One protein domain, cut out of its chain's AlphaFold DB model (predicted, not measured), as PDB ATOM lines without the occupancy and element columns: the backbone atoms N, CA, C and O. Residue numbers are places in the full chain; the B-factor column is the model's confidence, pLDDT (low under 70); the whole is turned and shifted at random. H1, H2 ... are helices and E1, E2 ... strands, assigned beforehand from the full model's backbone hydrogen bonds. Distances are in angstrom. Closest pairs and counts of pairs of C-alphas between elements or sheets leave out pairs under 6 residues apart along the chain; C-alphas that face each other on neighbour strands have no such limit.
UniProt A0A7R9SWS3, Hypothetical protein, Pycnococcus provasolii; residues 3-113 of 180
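Overview. This is residues 3 to 113 of the 180 residues of the protein "Hypothetical protein" of Pycnococcus provasolii (UniProt A0A7R9SWS3). One twisted sheet of five strands has a long helix, H3, packed on one face; a short helix, H1, is on that same face near the turn between E3 and E4, and the opposite face has no named helix. At the other end of the domain, H2 only grazes the sheet beside edge strand E5, and a long stretch with no named element, residues 53 to 72, leads to it from E4. The printed part has 111 residues, with three named helices and five named strands in the order E1 H1 E2 E3 E4 H2 H3 E5. The sheet runs E2, E3, E4, E1, E5, all antiparallel, and the class is mixed, helices and strands. The whole is compact, with a radius of gyration of the C-alphas of 15.1 A and spans of 44 by 32 by 20 A.

Arrangement. In the sheet, E2 at residues 22 to 25, E3 at 29 to 38 and E4 at 44 to 52 form a meander, each strand the antiparallel neighbour of the one before. E2 and E3 are a hairpin, with N 24 and O 31 2.8 A apart. E3 and E4 are a hairpin too, with N 32 and O 49 2.8 A apart; E3 bends by 50 degrees at residue 35. E1, residues 3 to 7, is the antiparallel neighbour of E4, with N 6 and O 46 2.8 A apart, and of edge strand E5, residues 107 to 112, with N 5 and O 109 2.8 A apart. H3, residues 86 to 99, is on the sheet; its closest C-alphas to E4 are those of Ala 88 and Ala 51, 7.2 A, and to E1 those of Ala 89 and Val 4, 6.5 A. H1, residues 10 to 16, is on the same face, giving two layers, helices on one face of a sheet; its height over the sheet is 9.5 A. The closest C-alphas of H1 and E3 are those of Glu 13 and Pro 36, 6.8 A. H2, residues 73 to 82, only grazes the sheet with residues 76 to 82; its closest C-alphas to E5 are those of Tyr 80 and Ser 112, 5.5 A. H2 and H3 are apart. In H1, H2 and H3 every O i to N i+4 pair is within hydrogen-bond range.

Along the chain. E3 is 26.9 A long, E4 25.5 A, H3 20.0 A, E5 17.2 A, H2 14.5 A, E1 13.1 A, H1 10.0 A and E2 9.9 A. E1 begins at C-alpha 3, (-4.324, -19.103, 26.368), and E5 ends at C-alpha 112, (-1.741, -13.169, 25.305).

Size, cuts and confidence. The two C-alphas farthest apart are those of His 11 and Glu 61, 45.1 A. The printed part has no cut. The link E4 to H2 is long, with 20 residues. Mean pLDDT of the printed part is 89.3; residues 54 to 66 are under 70.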
ATOM      1  N   THR A   3      -3.956 -18.027  25.459       93.25
ATOM      2  CA  THR A   3      -4.324 -19.103  26.368       93.25
ATOM      3  C   THR A   3      -5.414 -18.640  27.310       93.25
ATOM      4  O   THR A   3      -5.434 -17.483  27.725       93.25
ATOM      5  N   VAL A   4      -6.301 -19.560  27.665       96.00
ATOM      6  CA  VAL A   4      -7.361 -19.341  28.643       96.00
ATOM      7  C   VAL A   4      -7.208 -20.356  29.755       96.00
ATOM      8  O   VAL A   4      -7.004 -21.549  29.526       96.00
ATOM      9  N   HIS A   5      -7.275 -19.855  30.977       97.19
ATOM     10  CA  HIS A   5      -7.195 -20.638  32.189       97.19
ATOM     11  C   HIS A   5      -8.568 -20.643  32.854       97.19
ATOM     12  O   HIS A   5      -9.160 -19.587  33.065       97.19
ATOM     13  N   PHE A   6      -9.045 -21.826  33.218       97.75
ATOM     14  CA  PHE A   6     -10.366 -22.038  33.799       97.75
ATOM     15  C   PHE A   6     -10.195 -22.540  35.227       97.75
ATOM     16  O   PHE A   6      -9.690 -23.645  35.435       97.75
ATOM     17  N   VAL A   7     -10.563 -21.711  36.203       98.38
ATOM     18  CA  VAL A   7     -10.438 -22.029  37.630       98.38
ATOM     19  C   VAL A   7     -11.453 -23.105  37.983       98.38
ATOM     20  O   VAL A   7     -12.642 -22.950  37.711       98.38
ATOM     21  N   LEU A   8     -10.990 -24.201  38.570       98.38
ATOM     22  CA  LEU A   8     -11.834 -25.339  38.896       98.38
ATOM     23  C   LEU A   8     -12.473 -25.186  40.276       98.38
ATOM     24  O   LEU A   8     -11.913 -24.578  41.182       98.38
ATOM     25  N   ASN A   9     -13.663 -25.766  40.424       97.81
ATOM     26  CA  ASN A   9     -14.241 -26.059  41.731       97.81
ATOM     27  C   ASN A   9     -13.718 -27.415  42.241       97.81
ATOM     28  O   ASN A   9     -13.267 -28.251  41.458       97.81
ATOM     29  N   SER A  10     -13.848 -27.680  43.544       96.81
ATOM     30  CA  SER A  10     -13.309 -28.905  44.154       96.81
ATOM     31  C   SER A  10     -13.885 -30.209  43.577       96.81
ATOM     32  O   SER A  10     -13.199 -31.230  43.572       96.81
ATOM     33  N   HIS A  11     -15.127 -30.198  43.076       96.94
ATOM     34  CA  HIS A  11     -15.718 -31.369  42.420       96.94
ATOM     35  C   HIS A  11     -15.010 -31.667  41.090       96.94
ATOM     36  O   HIS A  11     -14.593 -32.803  40.855       96.94
ATOM     37  N   ASP A  12     -14.813 -30.654  40.245       97.75
ATOM     38  CA  ASP A  12     -14.134 -30.801  38.957       97.75
ATOM     39  C   ASP A  12     -12.633 -31.062  39.105       97.75
ATOM     40  O   ASP A  12     -12.088 -31.876  38.360       97.75
ATOM     41  N   GLU A  13     -11.975 -30.469  40.107       97.00
ATOM     42  CA  GLU A  13     -10.601 -30.828  40.483       97.00
ATOM     43  C   GLU A  13     -10.481 -32.331  40.756       97.00
ATOM     44  O   GLU A  13      -9.619 -33.009  40.197       97.00
ATOM     45  N   HIS A  14     -11.379 -32.879  41.581       96.88
ATOM     46  CA  HIS A  14     -11.362 -34.297  41.926       96.88
ATOM     47  C   HIS A  14     -11.677 -35.194  40.725       96.88
ATOM     48  O   HIS A  14     -11.032 -36.233  40.554       96.88
ATOM     49  N   ARG A  15     -12.666 -34.798  39.914       97.19
ATOM     50  CA  ARG A  15     -13.131 -35.518  38.722       97.19
ATOM     51  C   ARG A  15     -12.055 -35.597  37.640       97.19
ATOM     52  O   ARG A  15     -11.932 -36.628  36.986       97.19
ATOM     53  N   LEU A  16     -11.275 -34.530  37.467       97.50
ATOM     54  CA  LEU A  16     -10.302 -34.385  36.381       97.50
ATOM     55  C   LEU A  16      -8.848 -34.624  36.810       97.50
ATOM     56  O   LEU A  16      -7.952 -34.512  35.978       97.50
ATOM     57  N   ARG A  17      -8.590 -34.989  38.074       96.50
ATOM     58  CA  ARG A  17      -7.230 -35.113  38.637       96.50
ATOM     59  C   ARG A  17      -6.263 -36.005  37.848       96.50
ATOM     60  O   ARG A  17      -5.060 -35.796  37.911       96.50
ATOM     61  N   ASN A  18      -6.792 -37.001  37.137       96.25
ATOM     62  CA  ASN A  18      -6.020 -37.974  36.359       96.25
ATOM     63  C   ASN A  18      -6.210 -37.791  34.843       96.25
ATOM     64  O   ASN A  18      -5.846 -38.675  34.070       96.25
ATOM     65  N   MET A  19      -6.837 -36.692  34.411       96.31
ATOM     66  CA  MET A  19      -7.002 -36.395  32.992       96.31
ATOM     67  C   MET A  19      -5.617 -36.212  32.351       96.31
ATOM     68  O   MET A  19      -4.780 -35.526  32.934       96.31
ATOM     69  N   PRO A  20      -5.344 -36.794  31.172       96.50
ATOM     70  CA  PRO A  20      -4.103 -36.531  30.456       96.50
ATOM     71  C   PRO A  20      -4.119 -35.137  29.810       96.50
ATOM     72  O   PRO A  20      -5.166 -34.501  29.683       96.50
ATOM     73  N   SER A  21      -2.965 -34.688  29.317       95.56
ATOM     74  CA  SER A  21      -2.945 -33.607  28.327       95.56
ATOM     75  C   SER A  21      -3.654 -34.064  27.049       95.56
ATOM     76  O   SER A  21      -3.455 -35.191  26.595       95.56
ATOM     77  N   ILE A  22      -4.448 -33.183  26.447       94.88
ATOM     78  CA  ILE A  22      -5.191 -33.452  25.211       94.88
ATOM     79  C   ILE A  22      -4.658 -32.534  24.116       94.88
ATOM     80  O   ILE A  22      -4.462 -31.342  24.345       94.88
ATOM     81  N   ILE A  23      -4.446 -33.083  22.924       92.56
ATOM     82  CA  ILE A  23      -4.297 -32.313  21.688       92.56
ATOM     83  C   ILE A  23      -5.512 -32.643  20.830       92.56
ATOM     84  O   ILE A  23      -5.758 -33.810  20.532       92.56
ATOM     85  N   TYR A  24      -6.262 -31.619  20.451       90.69
ATOM     86  CA  TYR A  24      -7.413 -31.716  19.567       90.69
ATOM     87  C   TYR A  24      -7.117 -30.935  18.289       90.69
ATOM     88  O   TYR A  24      -6.636 -29.805  18.353       90.69
ATOM     89  N   LYS A  25      -7.363 -31.538  17.127       88.25
ATOM     90  CA  LYS A  25      -7.231 -30.867  15.834       88.25
ATOM     91  C   LYS A  25      -8.229 -31.456  14.848       88.25
ATOM     92  O   LYS A  25      -8.255 -32.671  14.665       88.25
ATOM     93  N   ASP A  26      -8.979 -30.584  14.197       86.19
ATOM     94  CA  ASP A  26      -9.834 -30.891  13.055       86.19
ATOM     95  C   ASP A  26      -9.664 -29.810  11.969       86.19
ATOM     96  O   ASP A  26      -8.752 -28.980  12.037       86.19
ATOM     97  N   ASP A  27     -10.528 -29.823  10.953       82.31
ATOM     98  CA  ASP A  27     -10.509 -28.851   9.848       82.31
ATOM     99  C   ASP A  27     -10.906 -27.427  10.279       82.31
ATOM    100  O   ASP A  27     -10.856 -26.479   9.493       82.31
ATOM    101  N   HIS A  28     -11.366 -27.253  11.517       81.44
ATOM    102  CA  HIS A  28     -11.982 -26.028  12.009       81.44
ATOM    103  C   HIS A  28     -11.269 -25.434  13.213       81.44
ATOM    104  O   HIS A  28     -11.471 -24.253  13.489       81.44
ATOM    105  N   CYS A  29     -10.447 -26.198  13.924       83.94
ATOM    106  CA  CYS A  29      -9.687 -25.717  15.059       83.94
ATOM    107  C   CYS A  29      -8.500 -26.616  15.396       83.94
ATOM    108  O   CYS A  29      -8.413 -27.789  15.028       83.94
ATOM    109  N   TRP A  30      -7.587 -26.045  16.168       86.56
ATOM    110  CA  TRP A  30      -6.603 -26.805  16.917       86.56
ATOM    111  C   TRP A  30      -6.563 -26.276  18.345       86.56
ATOM    112  O   TRP A  30      -6.684 -25.073  18.583       86.56
ATOM    113  N   ALA A  31      -6.371 -27.176  19.298       90.94
ATOM    114  CA  ALA A  31      -6.207 -26.834  20.695       90.94
ATOM    115  C   ALA A  31      -5.325 -27.851  21.414       90.94
ATOM    116  O   ALA A  31      -5.266 -29.030  21.063       90.94
ATOM    117  N   TYR A  32      -4.670 -27.390  22.468       93.44
ATOM    118  CA  TYR A  32      -4.141 -28.240  23.515       93.44
ATOM    119  C   TYR A  32      -4.810 -27.878  24.838       93.44
ATOM    120  O   TYR A  32      -5.074 -26.708  25.121       93.44
ATOM    121  N   LEU A  33      -5.058 -28.891  25.658       95.94
ATOM    122  CA  LEU A  33      -5.598 -28.760  27.002       95.94
ATOM    123  C   LEU A  33      -4.650 -29.468  27.965       95.94
ATOM    124  O   LEU A  33      -4.321 -30.638  27.776       95.94
ATOM    125  N   LEU A  34      -4.195 -28.747  28.982       96.44
ATOM    126  CA  LEU A  34      -3.365 -29.308  30.042       96.44
ATOM    127  C   LEU A  34      -4.238 -29.920  31.148       96.44
ATOM    128  O   LEU A  34      -5.361 -29.445  31.358       96.44
ATOM    129  N   PRO A  35      -3.728 -30.928  31.883       97.19
ATOM    130  CA  PRO A  35      -4.367 -31.407  33.104       97.19
ATOM    131  C   PRO A  35      -4.564 -30.276  34.126       97.19
ATOM    132  O   PRO A  35      -3.962 -29.207  33.986       97.19
ATOM    133  N   PRO A  36      -5.374 -30.493  35.176       97.88
ATOM    134  CA  PRO A  36      -5.475 -29.548  36.282       97.88
ATOM    135  C   PRO A  36      -4.092 -29.213  36.866       97.88
ATOM    136  O   PRO A  36      -3.374 -30.093  37.337       97.88
ATOM    137  N   ILE A  37      -3.716 -27.933  36.838       97.19
ATOM    138  CA  ILE A  37      -2.440 -27.424  37.363       97.19
ATOM    139  C   ILE A  37      -2.721 -26.566  38.591       97.19
ATOM    140  O   ILE A  37      -3.579 -25.684  38.546       97.19
ATOM    141  N   LYS A  38      -1.969 -26.796  39.672       97.19
ATOM    142  CA  LYS A  38      -1.992 -25.946  40.865       97.19
ATOM    143  C   LYS A  38      -1.099 -24.724  40.658       97.19
ATOM    144  O   LYS A  38       0.082 -24.868  40.348       97.19
ATOM    145  N   TYR A  39      -1.660 -23.537  40.846       96.12
ATOM    146  CA  TYR A  39      -0.957 -22.262  40.717       96.12
ATOM    147  C   TYR A  39      -0.452 -21.758  42.080       96.12
ATOM    148  O   TYR A  39      -0.927 -22.221  43.123       96.12
ATOM    149  N   PRO A  40       0.507 -20.807  42.102       96.88
ATOM    150  CA  PRO A  40       1.057 -20.262  43.347       96.88
ATOM    151  C   PRO A  40       0.025 -19.619  44.281       96.88
ATOM    152  O   PRO A  40       0.224 -19.607  45.490       96.88
ATOM    153  N   ASP A  41      -1.091 -19.124  43.740       96.25
ATOM    154  CA  ASP A  41      -2.204 -18.559  44.514       96.25
ATOM    155  C   ASP A  41      -3.113 -19.623  45.161       96.25
ATOM    156  O   ASP A  41      -4.112 -19.296  45.793       96.25
ATOM    157  N   GLY A  42      -2.779 -20.905  44.997       96.62
ATOM    158  CA  GLY A  42      -3.513 -22.037  45.550       96.62
ATOM    159  C   GLY A  42      -4.657 -22.543  44.673       96.62
ATOM    160  O   GLY A  42      -5.140 -23.646  44.929       96.62
ATOM    161  N   SER A  43      -5.053 -21.808  43.632       97.56
ATOM    162  CA  SER A  43      -6.103 -22.248  42.711       97.56
ATOM    163  C   SER A  43      -5.633 -23.406  41.826       97.56
ATOM    164  O   SER A  43      -4.458 -23.496  41.454       97.56
ATOM    165  N   VAL A  44      -6.561 -24.287  41.449       98.31
ATOM    166  CA  VAL A  44      -6.327 -25.314  40.430       98.31
ATOM    167  C   VAL A  44      -7.051 -24.905  39.158       98.31
ATOM    168  O   VAL A  44      -8.208 -24.489  39.193       98.31
ATOM    169  N   ARG A  45      -6.364 -24.980  38.016       98.12
ATOM    170  CA  ARG A  45      -6.906 -24.496  36.743       98.12
ATOM    171  C   ARG A  45      -6.630 -25.478  35.617       98.12
ATOM    172  O   ARG A  45      -5.537 -26.040  35.546       98.12
ATOM    173  N   LEU A  46      -7.582 -25.615  34.701       97.88
ATOM    174  CA  LEU A  46      -7.293 -26.125  33.361       97.88
ATOM    175  C   LEU A  46      -6.698 -24.999  32.520       97.88
ATOM    176  O   LEU A  46      -7.125 -23.853  32.650       97.88
ATOM    177  N   LYS A  47      -5.744 -25.319  31.645       96.75
ATOM    178  CA  LYS A  47      -5.184 -24.370  30.676       96.75
ATOM    179  C   LYS A  47      -5.442 -24.870  29.265       96.75
ATOM    180  O   LYS A  47      -4.973 -25.952  28.914       96.75
ATOM    181  N   LEU A  48      -6.137 -24.065  28.472       95.88
ATOM    182  CA  LEU A  48      -6.395 -24.310  27.060       95.88
ATOM    183  C   LEU A  48      -5.656 -23.263  26.228       95.88
ATOM    184  O   LEU A  48      -5.729 -22.070  26.514       95.88
ATOM    185  N   GLY A  49      -4.939 -23.703  25.201       92.12
ATOM    186  CA  GLY A  49      -4.447 -22.826  24.142       92.12
ATOM    187  C   GLY A  49      -4.859 -23.380  22.789       92.12
ATOM    188  O   GLY A  49      -4.883 -24.592  22.603       92.12
ATOM    189  N   GLY A  50      -5.190 -22.510  21.846       86.44
ATOM    190  CA  GLY A  50      -5.679 -22.935  20.540       86.44
ATOM    191  C   GLY A  50      -6.109 -21.768  19.672       86.44
ATOM    192  O   GLY A  50      -5.943 -20.606  20.051       86.44
ATOM    193  N   ALA A  51      -6.657 -22.096  18.507       77.75
ATOM    194  CA  ALA A  51      -7.329 -21.144  17.634       77.75
ATOM    195  C   ALA A  51      -8.456 -21.839  16.861       77.75
ATOM    196  O   ALA A  51      -8.311 -22.995  16.443       77.75
ATOM    197  N   LEU A  52      -9.559 -21.121  16.641       74.75
ATOM    198  CA  LEU A  52     -10.514 -21.481  15.601       74.75
ATOM    199  C   LEU A  52      -9.971 -21.022  14.240       74.75
ATOM    200  O   LEU A  52      -9.445 -19.924  14.090       74.75
ATOM    201  N   MET A  53     -10.114 -21.887  13.244       70.00
ATOM    202  CA  MET A  53      -9.644 -21.704  11.869       70.00
ATOM    203  C   MET A  53     -10.782 -21.277  10.924       70.00
ATOM    204  O   MET A  53     -10.543 -20.986   9.753       70.00
ATOM    205  N   ARG A  54     -12.044 -21.273  11.387       56.97
ATOM    206  CA  ARG A  54     -13.223 -21.028  10.534       56.97
ATOM    207  C   ARG A  54     -13.267 -19.581  10.046       56.97
ATOM    208  O   ARG A  54     -13.466 -18.667  10.834       56.97
ATOM    209  N   GLY A  55     -13.146 -19.388   8.732       52.56
ATOM    210  CA  GLY A  55     -13.349 -18.095   8.061       52.56
ATOM    211  C   GLY A  55     -12.273 -17.038   8.330       52.56
ATOM    212  O   GLY A  55     -12.283 -15.990   7.689       52.56
ATOM    213  N   ALA A  56     -11.331 -17.311   9.232       58.41
ATOM    214  CA  ALA A  56     -10.239 -16.412   9.545       58.41
ATOM    215  C   ALA A  56      -9.129 -16.567   8.504       58.41
ATOM    216  O   ALA A  56      -8.378 -17.540   8.514       58.41
ATOM    217  N   GLN A  57      -9.020 -15.601   7.598       56.31
ATOM    218  CA  GLN A  57      -7.866 -15.509   6.714       56.31
ATOM    219  C   GLN A  57      -6.611 -15.271   7.555       56.31
ATOM    220  O   GLN A  57      -6.627 -14.495   8.511       56.31
ATOM    221  N   ALA A  58      -5.527 -15.957   7.205       60.81
ATOM    222  CA  ALA A  58      -4.219 -15.601   7.720       60.81
ATOM    223  C   ALA A  58      -3.900 -14.160   7.299       60.81
ATOM    224  O   ALA A  58      -4.179 -13.769   6.164       60.81
ATOM    225  N   THR A  59      -3.323 -13.361   8.199       62.91
ATOM    226  CA  THR A  59      -2.946 -11.977   7.859       62.91
ATOM    227  C   THR A  59      -1.736 -11.907   6.922       62.91
ATOM    228  O   THR A  59      -1.440 -10.836   6.403       62.91
ATOM    229  N   SER A  60      -1.050 -13.033   6.705       61.22
ATOM    230  CA  SER A  60       0.015 -13.192   5.717       61.22
ATOM    231  C   SER A  60       0.094 -14.627   5.199       61.22
ATOM    232  O   SER A  60      -0.396 -15.567   5.826       61.22
ATOM    233  N   GLU A  61       0.720 -14.793   4.034       61.94
ATOM    234  CA  GLU A  61       0.849 -16.069   3.313       61.94
ATOM    235  C   GLU A  61       1.637 -17.148   4.072       61.94
ATOM    236  O   GLU A  61       1.531 -18.333   3.764       61.94
ATOM    237  N   HIS A  62       2.409 -16.749   5.085       63.69
ATOM    238  CA  HIS A  62       3.229 -17.642   5.901       63.69
ATOM    239  C   HIS A  62       2.573 -18.033   7.231       63.69
ATOM    240  O   HIS A  62       3.190 -18.722   8.047       63.69
ATOM    241  N   LEU A  63       1.340 -17.586   7.479       67.25
ATOM    242  CA  LEU A  63       0.617 -17.877   8.706       67.25
ATOM    243  C   LEU A  63      -0.502 -18.889   8.478       67.25
ATOM    244  O   LEU A  63      -1.183 -18.910   7.458       67.25
ATOM    245  N   GLU A  64      -0.719 -19.719   9.493       68.56
ATOM    246  CA  GLU A  64      -1.917 -20.549   9.571       68.56
ATOM    247  C   GLU A  64      -3.166 -19.649   9.678       68.56
ATOM    248  O   GLU A  64      -3.100 -18.604  10.341       68.56
ATOM    249  N   PRO A  65      -4.312 -20.047   9.091       67.00
ATOM    250  CA  PRO A  65      -5.597 -19.384   9.313       67.00
ATOM    251  C   PRO A  65      -5.869 -19.123  10.805       67.00
ATOM    252  O   PRO A  65      -5.415 -19.865  11.675       67.00
ATOM    253  N   GLY A  66      -6.570 -18.039  11.138       68.44
ATOM    254  CA  GLY A  66      -6.825 -17.686  12.545       68.44
ATOM    255  C   GLY A  66      -5.610 -17.154  13.317       68.44
ATOM    256  O   GLY A  66      -5.684 -16.983  14.535       68.44
ATOM    257  N   LYS A  67      -4.486 -16.869  12.643       75.75
ATOM    258  CA  LYS A  67      -3.340 -16.168  13.235       75.75
ATOM    259  C   LYS A  67      -3.203 -14.750  12.692       75.75
ATOM    260  O   LYS A  67      -3.407 -14.488  11.508       75.75
ATOM    261  N   ARG A  68      -2.775 -13.863  13.590       80.56
ATOM    262  CA  ARG A  68      -2.403 -12.478  13.310       80.56
ATOM    263  C   ARG A  68      -0.893 -12.313  13.411       80.56
ATOM    264  O   ARG A  68      -0.289 -12.735  14.398       80.56
ATOM    265  N   GLU A  69      -0.315 -11.672  12.408       87.31
ATOM    266  CA  GLU A  69       1.074 -11.237  12.415       87.31
ATOM    267  C   GLU A  69       1.247 -10.002  13.301       87.31
ATOM    268  O   GLU A  69       0.436  -9.073  13.272       87.31
ATOM    269  N   LEU A  70       2.311 -10.007  14.103       90.50
ATOM    270  CA  LEU A  70       2.750  -8.860  14.890       90.50
ATOM    271  C   LEU A  70       4.036  -8.362  14.233       90.50
ATOM    272  O   LEU A  70       5.073  -9.010  14.354       90.50
ATOM    273  N   VAL A  71       3.933  -7.273  13.473       89.69
ATOM    274  CA  VAL A  71       4.991  -6.836  12.549       89.69
ATOM    275  C   VAL A  71       6.029  -5.987  13.272       89.69
ATOM    276  O   VAL A  71       7.229  -6.138  13.054       89.69
ATOM    277  N   THR A  72       5.575  -5.088  14.144       93.75
ATOM    278  CA  THR A  72       6.452  -4.151  14.844       93.75
ATOM    279  C   THR A  72       6.663  -4.543  16.303       93.75
ATOM    280  O   THR A  72       5.864  -5.255  16.914       93.75
ATOM    281  N   HIS A  73       7.740  -4.027  16.896       95.19
ATOM    282  CA  HIS A  73       7.963  -4.120  18.338       95.19
ATOM    283  C   HIS A  73       6.759  -3.590  19.137       95.19
ATOM    284  O   HIS A  73       6.327  -4.220  20.102       95.19
ATOM    285  N   ASP A  74       6.185  -2.467  18.706       97.19
ATOM    286  CA  ASP A  74       5.065  -1.839  19.400       97.19
ATOM    287  C   ASP A  74       3.788  -2.685  19.302       97.19
ATOM    288  O   ASP A  74       3.058  -2.781  20.290       97.19
ATOM    289  N   ASP A  75       3.569  -3.393  18.186       94.94
ATOM    290  CA  ASP A  75       2.482  -4.375  18.062       94.94
ATOM    291  C   ASP A  75       2.636  -5.517  19.073       94.94
ATOM    292  O   ASP A  75       1.660  -5.928  19.702       94.94
ATOM    293  N   ILE A  76       3.862  -6.021  19.262       94.44
ATOM    294  CA  ILE A  76       4.154  -7.092  20.226       94.44
ATOM    295  C   ILE A  76       3.896  -6.608  21.654       94.44
ATOM    296  O   ILE A  76       3.244  -7.298  22.439       94.44
ATOM    297  N   VAL A  77       4.375  -5.411  22.000       95.88
ATOM    298  CA  VAL A  77       4.158  -4.824  23.329       95.88
ATOM    299  C   VAL A  77       2.673  -4.568  23.580       95.88
ATOM    300  O   VAL A  77       2.179  -4.869  24.667       95.88
ATOM    301  N   ALA A  78       1.954  -4.028  22.595       95.62
ATOM    302  CA  ALA A  78       0.517  -3.806  22.690       95.62
ATOM    303  C   ALA A  78      -0.241  -5.128  22.872       95.62
ATOM    304  O   ALA A  78      -1.126  -5.208  23.723       95.62
ATOM    305  N   TRP A  79       0.151  -6.178  22.141       94.75
ATOM    306  CA  TRP A  79      -0.420  -7.516  22.274       94.75
ATOM    307  C   TRP A  79      -0.246  -8.080  23.685       94.75
ATOM    308  O   TRP A  79      -1.225  -8.491  24.299       94.75
ATOM    309  N   TYR A  80       0.964  -8.036  24.247       94.44
ATOM    310  CA  TYR A  80       1.200  -8.553  25.599       94.44
ATOM    311  C   TYR A  80       0.478  -7.767  26.703       94.44
ATOM    312  O   TYR A  80       0.242  -8.290  27.790       94.44
ATOM    313  N   LYS A  81       0.113  -6.510  26.440       94.94
ATOM    314  CA  LYS A  81      -0.656  -5.674  27.372       94.94
ATOM    315  C   LYS A  81      -2.170  -5.845  27.236       94.94
ATOM    316  O   LYS A  81      -2.889  -5.359  28.106       94.94
ATOM    317  N   SER A  82      -2.663  -6.490  26.177       93.31
ATOM    318  CA  SER A  82      -4.106  -6.615  25.931       93.31
ATOM    319  C   SER A  82      -4.759  -7.756  26.714       93.31
ATOM    320  O   SER A  82      -5.961  -7.707  26.958       93.31
ATOM    321  N   GLY A  83      -3.989  -8.782  27.101       90.31
ATOM    322  CA  GLY A  83      -4.528 -10.019  27.681       90.31
ATOM    323  C   GLY A  83      -5.197 -10.948  26.657       90.31
ATOM    324  O   GLY A  83      -5.824 -11.935  27.040       90.31
ATOM    325  N   GLY A  84      -5.054 -10.655  25.359       90.56
ATOM    326  CA  GLY A  84      -5.645 -11.414  24.258       90.56
ATOM    327  C   GLY A  84      -6.957 -10.822  23.730       90.56
ATOM    328  O   GLY A  84      -7.361  -9.718  24.086       90.56
ATOM    329  N   GLU A  85      -7.620 -11.561  22.844       89.31
ATOM    330  CA  GLU A  85      -8.907 -11.189  22.252       89.31
ATOM    331  C   GLU A  85     -10.069 -11.862  22.994       89.31
ATOM    332  O   GLU A  85     -10.044 -13.064  23.282       89.31
ATOM    333  N   ALA A  86     -11.110 -11.078  23.299       90.19
ATOM    334  CA  ALA A  86     -12.283 -11.543  24.041       90.19
ATOM    335  C   ALA A  86     -13.084 -12.602  23.266       90.19
ATOM    336  O   ALA A  86     -13.459 -13.623  23.835       90.19
ATOM    337  N   THR A  87     -13.267 -12.407  21.960       88.50
ATOM    338  CA  THR A  87     -13.963 -13.355  21.073       88.50
ATOM    339  C   THR A  87     -13.267 -14.714  21.050       88.50
ATOM    340  O   THR A  87     -13.901 -15.739  21.281       88.50
ATOM    341  N   ALA A  88     -11.942 -14.737  20.891       87.12
ATOM    342  CA  ALA A  88     -11.163 -15.972  20.956       87.12
ATOM    343  C   ALA A  88     -11.265 -16.650  22.337       87.12
ATOM    344  O   ALA A  88     -11.240 -17.878  22.441       87.12
ATOM    345  N   ALA A  89     -11.398 -15.868  23.414       91.44
ATOM    346  CA  ALA A  89     -11.596 -16.398  24.759       91.44
ATOM    347  C   ALA A  89     -12.967 -17.082  24.928       91.44
ATOM    348  O   ALA A  89     -13.038 -18.160  25.523       91.44
ATOM    349  N   GLU A  90     -14.031 -16.499  24.373       91.75
ATOM    350  CA  GLU A  90     -15.379 -17.085  24.340       91.75
ATOM    351  C   GLU A  90     -15.415 -18.377  23.510       91.75
ATOM    352  O   GLU A  90     -15.960 -19.393  23.944       91.75
ATOM    353  N   GLU A  91     -14.765 -18.373  22.348       90.12
ATOM    354  CA  GLU A  91     -14.638 -19.542  21.476       90.12
ATOM    355  C   GLU A  91     -13.919 -20.707  22.167       90.12
ATOM    356  O   GLU A  91     -14.360 -21.856  22.098       90.12
ATOM    357  N   MET A  92     -12.837 -20.420  22.891       91.75
ATOM    358  CA  MET A  92     -12.121 -21.427  23.675       91.75
ATOM    359  C   MET A  92     -12.938 -21.952  24.856       91.75
ATOM    360  O   MET A  92     -12.843 -23.139  25.172       91.75
ATOM    361  N   ALA A  93     -13.752 -21.111  25.499       93.12
ATOM    362  CA  ALA A  93     -14.677 -21.561  26.536       93.12
ATOM    363  C   ALA A  93     -15.744 -22.509  25.958       93.12
ATOM    364  O   ALA A  93     -16.037 -23.552  26.549       93.12
ATOM    365  N   ALA A  94     -16.268 -22.203  24.768       92.31
ATOM    366  CA  ALA A  94     -17.194 -23.080  24.059       92.31
ATOM    367  C   ALA A  94     -16.539 -24.420  23.680       92.31
ATOM    368  O   ALA A  94     -17.134 -25.474  23.910       92.31
ATOM    369  N   LEU A  95     -15.303 -24.397  23.162       92.00
ATOM    370  CA  LEU A  95     -14.539 -25.611  22.855       92.00
ATOM    371  C   LEU A  95     -14.278 -26.448  24.113       92.00
ATOM    372  O   LEU A  95     -14.454 -27.665  24.091       92.00
ATOM    373  N   LEU A  96     -13.910 -25.818  25.231       94.25
ATOM    374  CA  LEU A  96     -13.708 -26.529  26.490       94.25
ATOM    375  C   LEU A  96     -14.974 -27.258  26.942       94.25
ATOM    376  O   LEU A  96     -14.883 -28.400  27.381       94.25
ATOM    377  N   ASN A  97     -16.145 -26.632  26.814       93.62
ATOM    378  CA  ASN A  97     -17.410 -27.267  27.177       93.62
ATOM    379  C   ASN A  97     -17.749 -28.468  26.271       93.62
ATOM    380  O   ASN A  97     -18.409 -29.403  26.714       93.62
ATOM    381  N   GLN A  98     -17.276 -28.480  25.020       92.06
ATOM    382  CA  GLN A  98     -17.394 -29.649  24.140       92.06
ATOM    383  C   GLN A  98     -16.430 -30.769  24.551       92.06
ATOM    384  O   GLN A  98     -16.821 -31.934  24.586       92.06
ATOM    385  N   LEU A  99     -15.182 -30.421  24.886       92.56
ATOM    386  CA  LEU A  99     -14.157 -31.386  25.291       92.56
ATOM    387  C   LEU A  99     -14.434 -31.989  26.674       92.56
ATOM    388  O   LEU A  99     -14.205 -33.178  26.882       92.56
ATOM    389  N   ILE A 100     -14.931 -31.181  27.613       95.12
ATOM    390  CA  ILE A 100     -15.217 -31.560  29.000       95.12
ATOM    391  C   ILE A 100     -16.659 -31.148  29.350       95.12
ATOM    392  O   ILE A 100     -16.871 -30.147  30.042       95.12
ATOM    393  N   PRO A 101     -17.668 -31.920  28.907       94.94
ATOM    394  CA  PRO A 101     -19.066 -31.592  29.156       94.94
ATOM    395  C   PRO A 101     -19.388 -31.455  30.647       94.94
ATOM    396  O   PRO A 101     -18.942 -32.254  31.475       94.94
ATOM    397  N   GLY A 102     -20.191 -30.443  30.979       93.31
ATOM    398  CA  GLY A 102     -20.666 -30.197  32.343       93.31
ATOM    399  C   GLY A 102     -19.661 -29.497  33.260       93.31
ATOM    400  O   GLY A 102     -19.940 -29.345  34.446       93.31
ATOM    401  N   LEU A 103     -18.510 -29.057  32.741       95.25
ATOM    402  CA  LEU A 103     -17.571 -28.232  33.497       95.25
ATOM    403  C   LEU A 103     -18.217 -26.889  33.872       95.25
ATOM    404  O   LEU A 103     -18.824 -26.237  33.022       95.25
ATOM    405  N   GLN A 104     -18.058 -26.456  35.124       93.75
ATOM    406  CA  GLN A 104     -18.526 -25.148  35.602       93.75
ATOM    407  C   GLN A 104     -17.361 -24.400  36.270       93.75
ATOM    408  O   GLN A 104     -17.181 -24.503  37.491       93.75
ATOM    409  N   PRO A 105     -16.522 -23.692  35.485       96.00
ATOM    410  CA  PRO A 105     -15.390 -22.951  36.025       96.00
ATOM    411  C   PRO A 105     -15.841 -21.857  36.997       96.00
ATOM    412  O   PRO A 105     -16.804 -21.142  36.737       96.00
ATOM    413  N   LEU A 106     -15.103 -21.681  38.093       97.44
ATOM    414  CA  LEU A 106     -15.317 -20.596  39.058       97.44
ATOM    415  C   LEU A 106     -14.873 -19.231  38.522       97.44
ATOM    416  O   LEU A 106     -15.255 -18.191  39.053       97.44
ATOM    417  N   GLY A 107     -14.030 -19.233  37.494       96.19
ATOM    418  CA  GLY A 107     -13.495 -18.031  36.883       96.19
ATOM    419  C   GLY A 107     -12.655 -18.351  35.656       96.19
ATOM    420  O   GLY A 107     -12.250 -19.497  35.437       96.19
ATOM    421  N   GLN A 108     -12.389 -17.311  34.878       95.62
ATOM    422  CA  GLN A 108     -11.612 -17.374  33.651       95.62
ATOM    423  C   GLN A 108     -10.504 -16.321  33.688       95.62
ATOM    424  O   GLN A 108     -10.736 -15.185  34.094       95.62
ATOM    425  N   ILE A 109      -9.300 -16.707  33.268       95.12
ATOM    426  CA  ILE A 109      -8.143 -15.815  33.155       95.12
ATOM    427  C   ILE A 109      -7.581 -15.966  31.746       95.12
ATOM    428  O   ILE A 109      -7.250 -17.076  31.326       95.12
ATOM    429  N   ASN A 110      -7.480 -14.852  31.028       93.75
ATOM    430  CA  ASN A 110      -6.993 -14.809  29.653       93.75
ATOM    431  C   ASN A 110      -5.562 -14.282  29.632       93.75
ATOM    432  O   ASN A 110      -5.223 -13.393  30.415       93.75
ATOM    433  N   ASP A 111      -4.742 -14.829  28.740       92.75
ATOM    434  CA  ASP A 111      -3.379 -14.357  28.545       92.75
ATOM    435  C   ASP A 111      -2.978 -14.395  27.068       92.75
ATOM    436  O   ASP A 111      -3.269 -15.343  26.326       92.75
ATOM    437  N   SER A 112      -2.290 -13.345  26.646       93.00
ATOM    438  CA  SER A 112      -1.741 -13.169  25.305       93.00
ATOM    439  C   SER A 112      -0.435 -13.947  25.143       93.00
ATOM    440  O   SER A 112       0.438 -13.914  26.005       93.00
ATOM    441  N   CYS A 113      -0.258 -14.618  24.004       91.06
ATOM    442  CA  CYS A 113       0.962 -15.358  23.686       91.06
ATOM    443  C   CYS A 113       1.417 -15.087  22.242       91.06
ATOM    444  O   CYS A 113       0.606 -14.916  21.325       91.06
TER     445      CYS A 113